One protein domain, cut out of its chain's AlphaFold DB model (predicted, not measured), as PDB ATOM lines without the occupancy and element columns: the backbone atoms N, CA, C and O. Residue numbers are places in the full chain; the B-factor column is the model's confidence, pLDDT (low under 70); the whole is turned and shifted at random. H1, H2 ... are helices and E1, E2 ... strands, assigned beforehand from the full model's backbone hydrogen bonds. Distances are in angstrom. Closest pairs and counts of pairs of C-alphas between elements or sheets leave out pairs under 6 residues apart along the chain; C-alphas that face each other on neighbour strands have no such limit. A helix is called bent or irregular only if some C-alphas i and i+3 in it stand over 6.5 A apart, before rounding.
ATOM      1  N   TRP A  36      -3.072 -21.902  30.494       91.62
ATOM      2  CA  TRP A  36      -2.560 -23.262  30.666       91.62
ATOM      3  C   TRP A  36      -1.175 -23.458  30.026       91.62
ATOM      4  O   TRP A  36      -0.368 -24.241  30.522       91.62
ATOM      5  N   ARG A  37      -0.849 -22.703  28.965       92.12
ATOM      6  CA  ARG A  37       0.468 -22.739  28.299       92.12
ATOM      7  C   ARG A  37       1.575 -22.128  29.155       92.12
ATOM      8  O   ARG A  37       2.741 -22.491  28.995       92.12
ATOM      9  N   CYS A  38       1.210 -21.250  30.086       92.62
ATOM     10  CA  CYS A  38       2.101 -20.616  31.056       92.62
ATOM     11  C   CYS A  38       2.307 -21.477  32.315       92.62
ATOM     12  O   CYS A  38       2.812 -20.984  33.326       92.62
ATOM     13  N   LYS A  39       1.908 -22.756  32.288       93.31
ATOM     14  CA  LYS A  39       2.104 -23.713  33.381       93.31
ATOM     15  C   LYS A  39       3.176 -24.737  33.029       93.31
ATOM     16  O   LYS A  39       3.257 -25.226  31.904       93.31
ATOM     17  N   ARG A  40       3.994 -25.075  34.022       93.94
ATOM     18  CA  ARG A  40       5.022 -26.114  33.962       93.94
ATOM     19  C   ARG A  40       4.815 -27.108  35.096       93.94
ATOM     20  O   ARG A  40       4.505 -26.689  36.207       93.94
ATOM     21  N   LEU A  41       5.036 -28.390  34.823       95.12
ATOM     22  CA  LEU A  41       5.022 -29.441  35.838       95.12
ATOM     23  C   LEU A  41       6.347 -29.476  36.604       95.12
ATOM     24  O   LEU A  41       7.427 -29.391  36.008       95.12
ATOM     25  N   VAL A  42       6.242 -29.598  37.923       96.44
ATOM     26  CA  VAL A  42       7.368 -29.747  38.843       96.44
ATOM     27  C   VAL A  42       7.066 -30.901  39.783       96.44
ATOM     28  O   VAL A  42       6.047 -30.871  40.464       96.44
ATOM     29  N   TRP A  43       7.950 -31.889  39.834       96.38
ATOM     30  CA  TRP A  43       7.897 -32.964  40.816       96.38
ATOM     31  C   TRP A  43       8.824 -32.624  41.971       96.38
ATOM     32  O   TRP A  43      10.034 -32.494  41.780       96.38
ATOM     33  N   HIS A  44       8.249 -32.450  43.153       94.94
ATOM     34  CA  HIS A  44       8.982 -32.064  44.347       94.94
ATOM     35  C   HIS A  44       9.674 -33.258  44.991       94.94
ATOM     36  O   HIS A  44       9.064 -34.316  45.139       94.94
ATOM     37  N   ASN A  45      10.935 -33.066  45.391       92.94
ATOM     38  CA  ASN A  45      11.760 -34.096  46.039       92.94
ATOM     39  C   ASN A  45      11.721 -35.448  45.295       92.94
ATOM     40  O   ASN A  45      11.566 -36.502  45.902       92.94
ATOM     41  N   ALA A  46      11.800 -35.417  43.963       92.62
ATOM     42  CA  ALA A  46      11.753 -36.618  43.133       92.62
ATOM     43  C   ALA A  46      13.097 -37.369  43.078       92.62
ATOM     44  O   ALA A  46      13.155 -38.500  42.601       92.62
ATOM     45  N   ILE A  47      14.184 -36.727  43.518       93.38
ATOM     46  CA  ILE A  47      15.538 -37.281  43.512       93.38
ATOM     47  C   ILE A  47      16.169 -37.103  44.888       93.38
ATOM     48  O   ILE A  47      16.413 -35.977  45.318       93.38
ATOM     49  N   ASP A  48      16.532 -38.222  45.512       90.44
ATOM     50  CA  ASP A  48      17.214 -38.238  46.812       90.44
ATOM     51  C   ASP A  48      18.743 -38.296  46.682       90.44
ATOM     52  O   ASP A  48      19.479 -37.851  47.562       90.44
ATOM     53  N   LYS A  49      19.248 -38.847  45.572       91.31
ATOM     54  CA  LYS A  49      20.682 -39.068  45.357       91.31
ATOM     55  C   LYS A  49      21.360 -37.820  44.819       91.31
ATOM     56  O   LYS A  49      21.011 -37.315  43.751       91.31
ATOM     57  N   GLN A  50      22.384 -37.352  45.522       89.06
ATOM     58  CA  GLN A  50      23.073 -36.112  45.182       89.06
ATOM     59  C   GLN A  50      23.779 -36.186  43.817       89.06
ATOM     60  O   GLN A  50      23.796 -35.190  43.094       89.06
ATOM     61  N   GLU A  51      24.281 -37.359  43.406       90.94
ATOM     62  CA  GLU A  51      24.882 -37.552  42.076       90.94
ATOM     63  C   GLU A  51      23.883 -37.432  40.909       90.94
ATOM     64  O   GLU A  51      24.293 -37.260  39.760       90.94
ATOM     65  N   GLN A  52      22.580 -37.501  41.199       90.56
ATOM     66  CA  GLN A  52      21.487 -37.372  40.235       90.56
ATOM     67  C   GLN A  52      20.889 -35.947  40.199       90.56
ATOM     68  O   GLN A  52      19.992 -35.667  39.402       90.56
ATOM     69  N   MET A  53      21.383 -35.020  41.022       94.12
ATOM     70  CA  MET A  53      20.941 -33.619  41.043       94.12
ATOM     71  C   MET A  53      21.727 -32.751  40.045       94.12
ATOM     72  O   MET A  53      22.844 -33.094  39.664       94.12
ATOM     73  N   ASN A  54      21.178 -31.588  39.661       94.94
ATOM     74  CA  ASN A  54      21.770 -30.663  38.672       94.94
ATOM     75  C   ASN A  54      22.092 -31.340  37.330       94.94
ATOM     76  O   ASN A  54      23.179 -31.164  36.774       94.94
ATOM     77  N   ARG A  55      21.152 -32.148  36.838       95.31
ATOM     78  CA  ARG A  55      21.303 -32.948  35.622       95.31
ATOM     79  C   ARG A  55      20.081 -32.854  34.724       95.31
ATOM     80  O   ARG A  55      18.971 -32.559  35.175       95.31
ATOM     81  N   GLU A  56      20.327 -33.130  33.451       96.94
ATOM     82  CA  GLU A  56      19.319 -33.222  32.401       96.94
ATOM     83  C   GLU A  56      18.849 -34.665  32.259       96.94
ATOM     84  O   GLU A  56      19.645 -35.607  32.228       96.94
ATOM     85  N   TYR A  57      17.540 -34.819  32.133       97.12
ATOM     86  CA  TYR A  57      16.884 -36.096  31.917       97.12
ATOM     87  C   TYR A  57      15.935 -35.999  30.731       97.12
ATOM     88  O   TYR A  57      15.524 -34.910  30.330       97.12
ATOM     89  N   SER A  58      15.562 -37.148  30.180       96.69
ATOM     90  CA  SER A  58      14.591 -37.231  29.100       96.69
ATOM     91  C   SER A  58      13.579 -38.354  29.310       96.69
ATOM     92  O   SER A  58      13.817 -39.316  30.043       96.69
ATOM     93  N   TYR A  59      12.430 -38.231  28.652       95.44
ATOM     94  CA  TYR A  59      11.457 -39.308  28.511       95.44
ATOM     95  C   TYR A  59      10.697 -39.156  27.197       95.44
ATOM     96  O   TYR A  59       9.966 -38.187  27.009       95.44
ATOM     97  N   LYS A  60      10.857 -40.118  26.277       92.44
ATOM     98  CA  LYS A  60      10.148 -40.151  24.981       92.44
ATOM     99  C   LYS A  60      10.210 -38.820  24.202       92.44
ATOM    100  O   LYS A  60       9.243 -38.430  23.558       92.44
ATOM    101  N   GLY A  61      11.350 -38.129  24.262       91.44
ATOM    102  CA  GLY A  61      11.563 -36.837  23.595       91.44
ATOM    103  C   GLY A  61      11.106 -35.602  24.383       91.44
ATOM    104  O   GLY A  61      11.201 -34.497  23.856       91.44
ATOM    105  N   LEU A  62      10.621 -35.771  25.615       95.19
ATOM    106  CA  LEU A  62      10.440 -34.685  26.576       95.19
ATOM    107  C   LEU A  62      11.714 -34.481  27.391       95.19
ATOM    108  O   LEU A  62      12.317 -35.458  27.834       95.19
ATOM    109  N   ASP A  63      12.044 -33.224  27.651       96.00
ATOM    110  CA  ASP A  63      13.237 -32.801  28.374       96.00
ATOM    111  C   ASP A  63      12.875 -32.397  29.804       96.00
ATOM    112  O   ASP A  63      11.886 -31.691  30.042       96.00
ATOM    113  N   PHE A  64      13.706 -32.805  30.758       96.69
ATOM    114  CA  PHE A  64      13.544 -32.536  32.181       96.69
ATOM    115  C   PHE A  64      14.852 -32.026  32.786       96.69
ATOM    116  O   PHE A  64      15.941 -32.432  32.388       96.69
ATOM    117  N   TRP A  65      14.746 -31.163  33.795       97.19
ATOM    118  CA  TRP A  65      15.891 -30.661  34.553       97.19
ATOM    119  C   TRP A  65      15.697 -30.910  36.042       97.19
ATOM    120  O   TRP A  65      14.710 -30.455  36.625       97.19
ATOM    121  N   ALA A  66      16.658 -31.586  36.666       96.94
ATOM    122  CA  ALA A  66      16.714 -31.740  38.111       96.94
ATOM    123  C   ALA A  66      17.539 -30.621  38.744       96.94
ATOM    124  O   ALA A  66      18.693 -30.409  38.378       96.94
ATOM    125  N   ASN A  67      16.983 -29.926  39.734       96.12
ATOM    126  CA  ASN A  67      17.725 -28.909  40.475       96.12
ATOM    127  C   ASN A  67      18.553 -29.518  41.627       96.12
ATOM    128  O   ASN A  67      18.482 -30.706  41.932       96.12
ATOM    129  N   LYS A  68      19.306 -28.664  42.328       95.06
ATOM    130  CA  LYS A  68      20.106 -29.024  43.512       95.06
ATOM    131  C   LYS A  68      19.313 -29.476  44.748       95.06
ATOM    132  O   LYS A  68      19.930 -29.809  45.750       95.06
ATOM    133  N   ARG A  69      17.983 -29.358  44.733       93.69
ATOM    134  CA  ARG A  69      17.090 -29.756  45.835       93.69
ATOM    135  C   ARG A  69      16.435 -31.115  45.583       93.69
ATOM    136  O   ARG A  69      15.734 -31.593  46.460       93.69
ATOM    137  N   GLY A  70      16.635 -31.703  44.402       93.81
ATOM    138  CA  GLY A  70      15.942 -32.920  43.988       93.81
ATOM    139  C   GLY A  70      14.569 -32.678  43.353       93.81
ATOM    140  O   GLY A  70      13.869 -33.645  43.064       93.81
ATOM    141  N   ASP A  71      14.172 -31.424  43.094       96.25
ATOM    142  CA  ASP A  71      12.971 -31.147  42.299       96.25
ATOM    143  C   ASP A  71      13.265 -31.375  40.811       96.25
ATOM    144  O   ASP A  71      14.293 -30.914  40.298       96.25
ATOM    145  N   VAL A  72      12.321 -31.984  40.099       97.00
ATOM    146  CA  VAL A  72      12.413 -32.225  38.655       97.00
ATOM    147  C   VAL A  72      11.406 -31.353  37.912       97.00
ATOM    148  O   VAL A  72      10.213 -31.378  38.195       97.00
ATOM    149  N   TYR A  73      11.885 -30.577  36.943       97.06
ATOM    150  CA  TYR A  73      11.090 -29.658  36.131       97.06
ATOM    151  C   TYR A  73      10.912 -30.224  34.728       97.06
ATOM    152  O   TYR A  73      11.906 -30.544  34.080       97.06
ATOM    153  N   LEU A  74       9.681 -30.252  34.215       95.94
ATOM    154  CA  LEU A  74       9.439 -30.463  32.786       95.94
ATOM    155  C   LEU A  74       9.893 -29.217  32.008       95.94
ATOM    156  O   LEU A  74       9.325 -28.139  32.175       95.94
ATOM    157  N   ILE A  75      10.919 -29.335  31.171       94.62
ATOM    158  CA  ILE A  75      11.437 -28.221  30.363       94.62
ATOM    159  C   ILE A  75      10.663 -28.078  29.056       94.62
ATOM    160  O   ILE A  75      10.343 -26.949  28.670       94.62
ATOM    161  N   SER A  76      10.318 -29.199  28.417       93.00
ATOM    162  CA  SER A  76       9.444 -29.213  27.241       93.00
ATOM    163  C   SER A  76       8.086 -28.579  27.541       93.00
ATOM    164  O   SER A  76       7.623 -28.529  28.681       93.00
ATOM    165  N   SER A  77       7.419 -28.067  26.506       90.88
ATOM    166  CA  SER A  77       6.122 -27.422  26.713       90.88
ATOM    167  C   SER A  77       5.069 -28.439  27.161       90.88
ATOM    168  O   SER A  77       5.058 -29.580  26.695       90.88
ATOM    169  N   ILE A  78       4.136 -28.015  28.013       91.56
ATOM    170  CA  ILE A  78       3.066 -28.892  28.506       91.56
ATOM    171  C   ILE A  78       2.180 -29.450  27.378       91.56
ATOM    172  O   ILE A  78       1.731 -30.584  27.451       91.56
ATOM    173  N   GLU A  79       2.015 -28.707  26.281       91.06
ATOM    174  CA  GLU A  79       1.308 -29.168  25.072       91.06
ATOM    175  C   GLU A  79       1.978 -30.375  24.417       91.06
ATOM    176  O   GLU A  79       1.290 -31.288  23.978       91.06
ATOM    177  N   GLN A  80       3.314 -30.403  24.382       90.88
ATOM    178  CA  GLN A  80       4.056 -31.566  23.887       90.88
ATOM    179  C   GLN A  80       3.949 -32.743  24.860       90.88
ATOM    180  O   GLN A  80       3.954 -33.896  24.438       90.88
ATOM    181  N   ALA A  81       3.848 -32.458  26.158       92.06
ATOM    182  CA  ALA A  81       3.819 -33.475  27.195       92.06
ATOM    183  C   ALA A  81       2.476 -34.211  27.290       92.06
ATOM    184  O   ALA A  81       2.483 -35.421  27.491       92.06
ATOM    185  N   ILE A  82       1.344 -33.526  27.091       91.69
ATOM    186  CA  ILE A  82      -0.012 -34.112  27.151       91.69
ATOM    187  C   ILE A  82      -0.146 -35.421  26.344       91.69
ATOM    188  O   ILE A  82      -0.459 -36.450  26.949       91.69
ATOM    189  N   PRO A  83       0.132 -35.458  25.024       91.31
ATOM    190  CA  PRO A  83      -0.043 -36.678  24.232       91.31
ATOM    191  C   PRO A  83       0.972 -37.781  24.571       91.31
ATOM    192  O   PRO A  83       0.758 -38.939  24.220       91.31
ATOM    193  N   ILE A  84       2.080 -37.449  25.241       91.19
ATOM    194  CA  ILE A  84       3.147 -38.400  25.589       91.19
ATOM    195  C   ILE A  84       2.919 -39.019  26.973       91.19
ATOM    196  O   ILE A  84       3.190 -40.209  27.159       91.19
ATOM    197  N   ILE A  85       2.449 -38.211  27.927       89.38
ATOM    198  CA  ILE A  85       2.196 -38.600  29.315       89.38
ATOM    199  C   ILE A  85       0.795 -39.200  29.437       89.38
ATOM    200  O   ILE A  85       0.694 -40.373  29.751       89.38
ATOM    201  N   ALA A  86      -0.261 -38.441  29.121       83.75
ATOM    202  CA  ALA A  86      -1.652 -38.887  29.270       83.75
ATOM    203  C   ALA A  86      -2.199 -39.642  28.054       83.75
ATOM    204  O   ALA A  86      -3.204 -40.339  28.157       83.75
ATOM    205  N   LYS A  87      -1.603 -39.450  26.868       80.06
ATOM    206  CA  LYS A  87      -2.176 -39.895  25.577       80.06
ATOM    207  C   LYS A  87      -3.597 -39.354  25.313       80.06
ATOM    208  O   LYS A  87      -4.307 -39.888  24.463       80.06
ATOM    209  N   GLU A  88      -3.996 -38.289  26.008       80.00
ATOM    210  CA  GLU A  88      -5.265 -37.581  25.816       80.00
ATOM    211  C   GLU A  88      -5.135 -36.462  24.767       80.00
ATOM    212  O   GLU A  88      -4.034 -36.063  24.362       80.00
ATOM    213  N   LYS A  89      -6.279 -35.935  24.315       82.12
ATOM    214  CA  LYS A  89      -6.332 -34.770  23.424       82.12
ATOM    215  C   LYS A  89      -6.089 -33.478  24.207       82.12
ATOM    216  O   LYS A  89      -6.577 -33.302  25.316       82.12
ATOM    217  N   ILE A  90      -5.398 -32.525  23.580       82.62
ATOM    218  CA  ILE A  90      -5.056 -31.225  24.189       82.62
ATOM    219  C   ILE A  90      -6.308 -30.436  24.621       82.62
ATOM    220  O   ILE A  90      -6.303 -29.823  25.686       82.62
ATOM    221  N   GLU A  91      -7.380 -30.473  23.825       82.75
ATOM    222  CA  GLU A  91      -8.624 -29.724  24.078       82.75
ATOM    223  C   GLU A  91      -9.298 -30.122  25.402       82.75
ATOM    224  O   GLU A  91      -9.802 -29.268  26.128       82.75
ATOM    225  N   GLU A  92      -9.254 -31.407  25.753       82.06
ATOM    226  CA  GLU A  92      -9.843 -31.946  26.986       82.06
ATOM    227  C   GLU A  92      -9.004 -31.578  28.226       82.06
ATOM    228  O   GLU A  92      -9.520 -31.479  29.343       82.06
ATOM    229  N   MET A  93      -7.711 -31.305  28.023       85.19
ATOM    230  CA  MET A  93      -6.741 -31.037  29.085       85.19
ATOM    231  C   MET A  93      -6.661 -29.573  29.513       85.19
ATOM    232  O   MET A  93      -6.288 -29.296  30.655       85.19
ATOM    233  N   GLU A  94      -7.024 -28.636  28.639       87.88
ATOM    234  CA  GLU A  94      -6.944 -27.196  28.915       87.88
ATOM    235  C   GLU A  94      -7.678 -26.817  30.213       87.88
ATOM    236  O   GLU A  94      -7.102 -26.173  31.094       87.88
ATOM    237  N   ASN A  95      -8.914 -27.297  30.384       86.25
ATOM    238  CA  ASN A  95      -9.712 -27.023  31.581       86.25
ATOM    239  C   ASN A  95      -9.109 -27.660  32.839       86.25
ATOM    240  O   ASN A  95      -9.007 -26.985  33.863       86.25
ATOM    241  N   LYS A  96      -8.658 -28.922  32.754       87.44
ATOM    242  CA  LYS A  96      -8.026 -29.646  33.873       87.44
ATOM    243  C   LYS A  96      -6.772 -28.912  34.369       87.44
ATOM    244  O   LYS A  96      -6.601 -28.733  35.572       87.44
ATOM    245  N   ILE A  97      -5.926 -28.431  33.455       90.00
ATOM    246  CA  ILE A  97      -4.693 -27.703  33.794       90.00
ATOM    247  C   ILE A  97      -5.009 -26.342  34.425       90.00
ATOM    248  O   ILE A  97      -4.372 -25.957  35.406       90.00
ATOM    249  N   ASN A  98      -6.000 -25.617  33.898       88.81
ATOM    250  CA  ASN A  98      -6.387 -24.308  34.429       88.81
ATOM    251  C   ASN A  98      -6.893 -24.387  35.877       88.81
ATOM    252  O   ASN A  98      -6.556 -23.517  36.679       88.81
ATOM    253  N   VAL A  99      -7.636 -25.443  36.231       89.12
ATOM    254  CA  VAL A  99      -8.088 -25.685  37.616       89.12
ATOM    255  C   VAL A  99      -7.029 -26.360  38.497       89.12
ATOM    256  O   VAL A  99      -7.277 -26.607  39.673       89.12
ATOM    257  N   GLY A 100      -5.843 -26.652  37.952       87.88
ATOM    258  CA  GLY A 100      -4.727 -27.228  38.698       87.88
ATOM    259  C   GLY A 100      -4.813 -28.739  38.933       87.88
ATOM    260  O   GLY A 100      -4.106 -29.238  39.801       87.88
ATOM    261  N   ASN A 101      -5.622 -29.477  38.167       88.44
ATOM    262  CA  ASN A 101      -5.721 -30.935  38.274       88.44
ATOM    263  C   ASN A 101      -4.476 -31.630  37.680       88.44
ATOM    264  O   ASN A 101      -4.037 -31.304  36.569       88.44
ATOM    265  N   THR A 102      -3.921 -32.593  38.416       89.25
ATOM    266  CA  THR A 102      -2.710 -33.361  38.072       89.25
ATOM    267  C   THR A 102      -2.958 -34.863  37.898       89.25
ATOM    268  O   THR A 102      -2.015 -35.607  37.646       89.25
ATOM    269  N   ASP A 103      -4.207 -35.319  37.990       86.38
ATOM    270  CA  ASP A 103      -4.574 -36.746  38.018       86.38
ATOM    271  C   ASP A 103      -4.367 -37.450  36.670       86.38
ATOM    272  O   ASP A 103      -4.356 -38.672  36.588       86.38
ATOM    273  N   TRP A 104      -4.185 -36.674  35.603       86.19
ATOM    274  CA  TRP A 104      -3.902 -37.158  34.251       86.19
ATOM    275  C   TRP A 104      -2.443 -37.597  34.048       86.19
ATOM    276  O   TRP A 104      -2.075 -38.048  32.964       86.19
ATOM    277  N   ILE A 105      -1.578 -37.386  35.038       88.94
ATOM    278  CA  ILE A 105      -0.142 -37.614  34.902       88.94
ATOM    279  C   ILE A 105       0.165 -39.078  35.212       88.94
ATOM    280  O   ILE A 105       0.228 -39.473  36.375       88.94
ATOM    281  N   ASP A 106       0.395 -39.859  34.157       88.75
ATOM    282  CA  ASP A 106       0.913 -41.224  34.260       88.75
ATOM    283  C   ASP A 106       2.317 -41.253  34.885       88.75
ATOM    284  O   ASP A 106       3.095 -40.301  34.770       88.75
ATOM    285  N   ASP A 107       2.672 -42.388  35.490       90.69
ATOM    286  CA  ASP A 107       4.015 -42.625  36.017       90.69
ATOM    287  C   ASP A 107       5.068 -42.618  34.898       90.69
ATOM    288  O   ASP A 107       4.962 -43.315  33.881       90.69
ATOM    289  N   ILE A 108       6.149 -41.866  35.112       92.56
ATOM    290  CA  ILE A 108       7.224 -41.676  34.134       92.56
ATOM    291  C   ILE A 108       8.540 -42.175  34.717       92.56
ATOM    292  O   ILE A 108       8.927 -41.797  35.816       92.56
ATOM    293  N   SER A 109       9.271 -42.990  33.955       94.31
ATOM    294  CA  SER A 109      10.646 -43.381  34.292       94.31
ATOM    295  C   SER A 109      11.636 -42.599  33.439       94.31
ATOM    296  O   SER A 109      11.606 -42.700  32.211       94.31
ATOM    297  N   LEU A 110      12.498 -41.822  34.091       95.38
ATOM    298  CA  LEU A 110      13.450 -40.950  33.411       95.38
ATOM    299  C   LEU A 110      14.645 -41.721  32.843       95.38
ATOM    300  O   LEU A 110      15.093 -42.737  33.382       95.38
ATOM    301  N   GLN A 111      15.186 -41.174  31.761       96.75
ATOM    302  CA  GLN A 111      16.443 -41.578  31.150       96.75
ATOM    303  C   GLN A 111      17.448 -40.435  31.275       96.75
ATOM    304  O   GLN A 111      17.070 -39.265  31.234       96.75
ATOM    305  N   ASP A 112      18.728 -40.755  31.420       95.06
ATOM    306  CA  ASP A 112      19.795 -39.764  31.301       95.06
ATOM    307  C   ASP A 112      19.774 -39.148  29.893       95.06
ATOM    308  O   ASP A 112      19.642 -39.862  28.896       95.06
ATOM    309  N   TYR A 113      19.861 -37.818  29.812       92.94
ATOM    310  CA  TYR A 113      19.690 -37.095  28.550       92.94
ATOM    311  C   TYR A 113      20.742 -37.460  27.492       92.94
ATOM    312  O   TYR A 113      20.424 -37.560  26.308       92.94
ATOM    313  N   TYR A 114      21.991 -37.686  27.910       91.81
ATOM    314  CA  TYR A 114      23.116 -37.892  26.996       91.81
ATOM    315  C   TYR A 114      23.288 -39.357  26.601       91.81
ATOM    316  O   TYR A 114      23.630 -39.661  25.460       91.81
ATOM    317  N   THR A 115      23.079 -40.267  27.549       92.94
ATOM    318  CA  THR A 115      23.310 -41.704  27.350       92.94
ATOM    319  C   THR A 115      22.047 -42.465  26.953       92.94
ATOM    320  O   THR A 115      22.151 -43.579  26.442       92.94
ATOM    321  N   GLY A 116      20.855 -41.907  27.204       90.62
ATOM    322  CA  GLY A 116      19.570 -42.582  26.993       90.62
ATOM    323  C   GLY A 116      19.326 -43.763  27.941       90.62
ATOM    324  O   GLY A 116      18.356 -44.505  27.782       90.62
ATOM    325  N   GLN A 117      20.203 -43.971  28.927       92.56
ATOM    326  CA  GLN A 117      20.081 -45.072  29.873       92.56
ATOM    327  C   GLN A 117      19.048 -44.746  30.948       92.56
ATOM    328  O   GLN A 117      18.954 -43.616  31.425       92.56
ATOM    329  N   ASN A 118      18.279 -45.753  31.354       91.75
ATOM    330  CA  ASN A 118      17.341 -45.614  32.460       91.75
ATOM    331  C   ASN A 118      18.113 -45.403  33.772       91.75
ATOM    332  O   ASN A 118      19.001 -46.184  34.109       91.75
ATOM    333  N   VAL A 119      17.751 -44.356  34.512       92.44
ATOM    334  CA  VAL A 119      18.424 -43.941  35.755       92.44
ATOM    335  C   VAL A 119      17.665 -44.346  37.022       92.44
ATOM    336  O   VAL A 119      18.090 -44.022  38.131       92.44
ATOM    337  N   GLY A 120      16.541 -45.055  36.876       89.25
ATOM    338  CA  GLY A 120      15.730 -45.554  37.988       89.25
ATOM    339  C   GLY A 120      14.906 -44.487  38.716       89.25
ATOM    340  O   GLY A 120      14.263 -44.806  39.713       89.25
ATOM    341  N   ILE A 121      14.896 -43.243  38.230       91.88
ATOM    342  CA  ILE A 121      14.089 -42.150  38.784       91.88
ATOM    343  C   ILE A 121      12.669 -42.264  38.231       91.88
ATOM    344  O   ILE A 121      12.472 -42.238  37.012       91.88
ATOM    345  N   LYS A 122      11.686 -42.376  39.129       92.62
ATOM    346  CA  LYS A 122      10.262 -42.440  38.791       92.62
ATOM    347  C   LYS A 122       9.549 -41.177  39.252       92.62
ATOM    348  O   LYS A 122       9.605 -40.829  40.427       92.62
ATOM    349  N   LEU A 123       8.868 -40.522  38.326       91.94
ATOM    350  CA  LEU A 123       7.985 -39.396  38.590       91.94
ATOM    351  C   LEU A 123       6.549 -39.918  38.646       91.94
ATOM    352  O   LEU A 123       6.146 -40.649  37.746       91.94
ATOM    353  N   ASN A 124       5.801 -39.545  39.682       85.19
ATOM    354  CA  ASN A 124       4.415 -39.971  39.893       85.19
ATOM    355  C   ASN A 124       3.478 -38.766  40.075       85.19
ATOM    356  O   ASN A 124       3.931 -37.627  40.222       85.19
ATOM    357  N   SER A 125       2.171 -39.013  40.080       81.75
ATOM    358  CA  SER A 125       1.143 -37.975  40.243       81.75
ATOM    359  C   SER A 125       1.028 -37.408  41.665       81.75
ATOM    360  O   SER A 125       0.432 -36.351  41.847       81.75
ATOM    361  N   MET A 126       1.611 -38.056  42.683       81.06
ATOM    362  CA  MET A 126       1.466 -37.634  44.086       81.06
ATOM    363  C   MET A 126       2.298 -36.396  44.436       81.06
ATOM    364  O   MET A 126       1.870 -35.580  45.248       81.06
ATOM    365  N   ASN A 127       3.474 -36.239  43.823       86.56
ATOM    366  CA  ASN A 127       4.430 -35.181  44.179       86.56
ATOM    367  C   ASN A 127       4.538 -34.078  43.120       86.56
ATOM    368  O   ASN A 127       5.516 -33.326  43.107       86.56
ATOM    369  N   VAL A 128       3.568 -33.992  42.212       94.00
ATOM    370  CA  VAL A 128       3.597 -33.051  41.093       94.00
ATOM    371  C   VAL A 128       2.759 -31.809  41.373       94.00
ATOM    372  O   VAL A 128       1.672 -31.875  41.937       94.00
ATOM    373  N   ALA A 129       3.263 -30.658  40.950       94.19
ATOM    374  CA  ALA A 129       2.569 -29.387  41.048       94.19
ATOM    375  C   ALA A 129       2.774 -28.547  39.787       94.19
ATOM    376  O   ALA A 129       3.772 -28.675  39.069       94.19
ATOM    377  N   TYR A 130       1.839 -27.631  39.544       94.69
ATOM    378  CA  TYR A 130       2.006 -26.608  38.522       94.69
ATOM    379  C   TYR A 130       2.784 -25.414  39.058       94.69
ATOM    380  O   TYR A 130       2.464 -24.844  40.101       94.69
ATOM    381  N   LYS A 131       3.743 -24.951  38.264       94.69
ATOM    382  CA  LYS A 131       4.448 -23.690  38.467       94.69
ATOM    383  C   LYS A 131       4.217 -22.773  37.276       94.69
ATOM    384  O   LYS A 131       4.390 -23.181  36.128       94.69
ATOM    385  N   SER A 132       3.829 -21.531  37.547       93.25
ATOM    386  CA  SER A 132       3.681 -20.518  36.501       93.25
ATOM    387  C   SER A 132       5.051 -20.104  35.951       93.25
ATOM    388  O   SER A 132       6.012 -19.951  36.708       93.25
ATOM    389  N   TYR A 133       5.132 -19.899  34.641       91.81
ATOM    390  CA  TYR A 133       6.299 -19.345  33.957       91.81
ATOM    391  C   TYR A 133       5.853 -18.492  32.765       91.81
ATOM    392  O   TYR A 133       4.721 -18.605  32.296       91.81
TER     393      TYR A 133
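Overview. This is residues 36 to 133 of the 453 residues of the protein "CRISPR-associated protein Csx11" of Thermoanaerobacteraceae bacterium (UniProt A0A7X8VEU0). One strongly twisted seven-stranded sheet curls like part of a barrel, with H1 packed on it and H2 beyond H1 at one end of the long axis. It is a folded sheet, bent back on itself: leaf E6 E5 faces leaf E3 E4 E1 E7, with E2 as hinge. The printed part has 98 residues, with named elements E1 E2 E3 E4 H1 H2 E5 E6 E7 along the chain; the sheet's order is E6 E5 E2 E3 E4 E1 E7, antiparallel throughout. The class is mixed, helices and strands; the whole is compact, radius of gyration of the C-alphas 12.8 A, with spans of 38 by 23 by 21 A.

Arrangement. E1, residues 39 to 43, neighbours edge strand E7, residues 128 to 132, with N 40 and O 131 2.9 A apart, within hydrogen-bond range. E2, residues 55 to 59, E3, residues 62 to 66, and E4, residues 72 to 74, form two hairpins and a meander, each strand the antiparallel neighbour of the one before; N 57 and O 64, and N 65 and O 73, are 2.9 A apart. E4 also neighbours E1, N 43 to O 72 2.8 A, closing a Greek key, a meander whose last strand neighbours the strand before it. H1, residues 78 to 85, is on the sheet over E4, height 8.0 A. H2, residues 90 to 98, touches H1, closest C-alphas Ile 82 and Ile 90, 6.5 A, and only grazes the sheet with residues 97 to 98. E5, residues 108 to 112, neighbours E2, N 111 to O 58 2.9 A, and forms a hairpin with edge strand E6, residues 118 to 123, N 110 to O 121 3.0 A. O i to N i+4 pairs within range are 2 of 4 in H1 and 3 of 5 in H2.

Along the chain. E1, 13.2 A long, begins at C-alpha 39 (2.104, -23.713, 33.381); E7, 13.3 A, ends at C-alpha 132 (3.681, -20.518, 36.501).

Size, cuts and confidence. The C-alphas farthest apart, of Glu 51 and Glu 91, are 38.8 A apart. The printed part has no cut; the link E1 to E2, 11 residues, is long. No printed residue is under 70 in pLDDT.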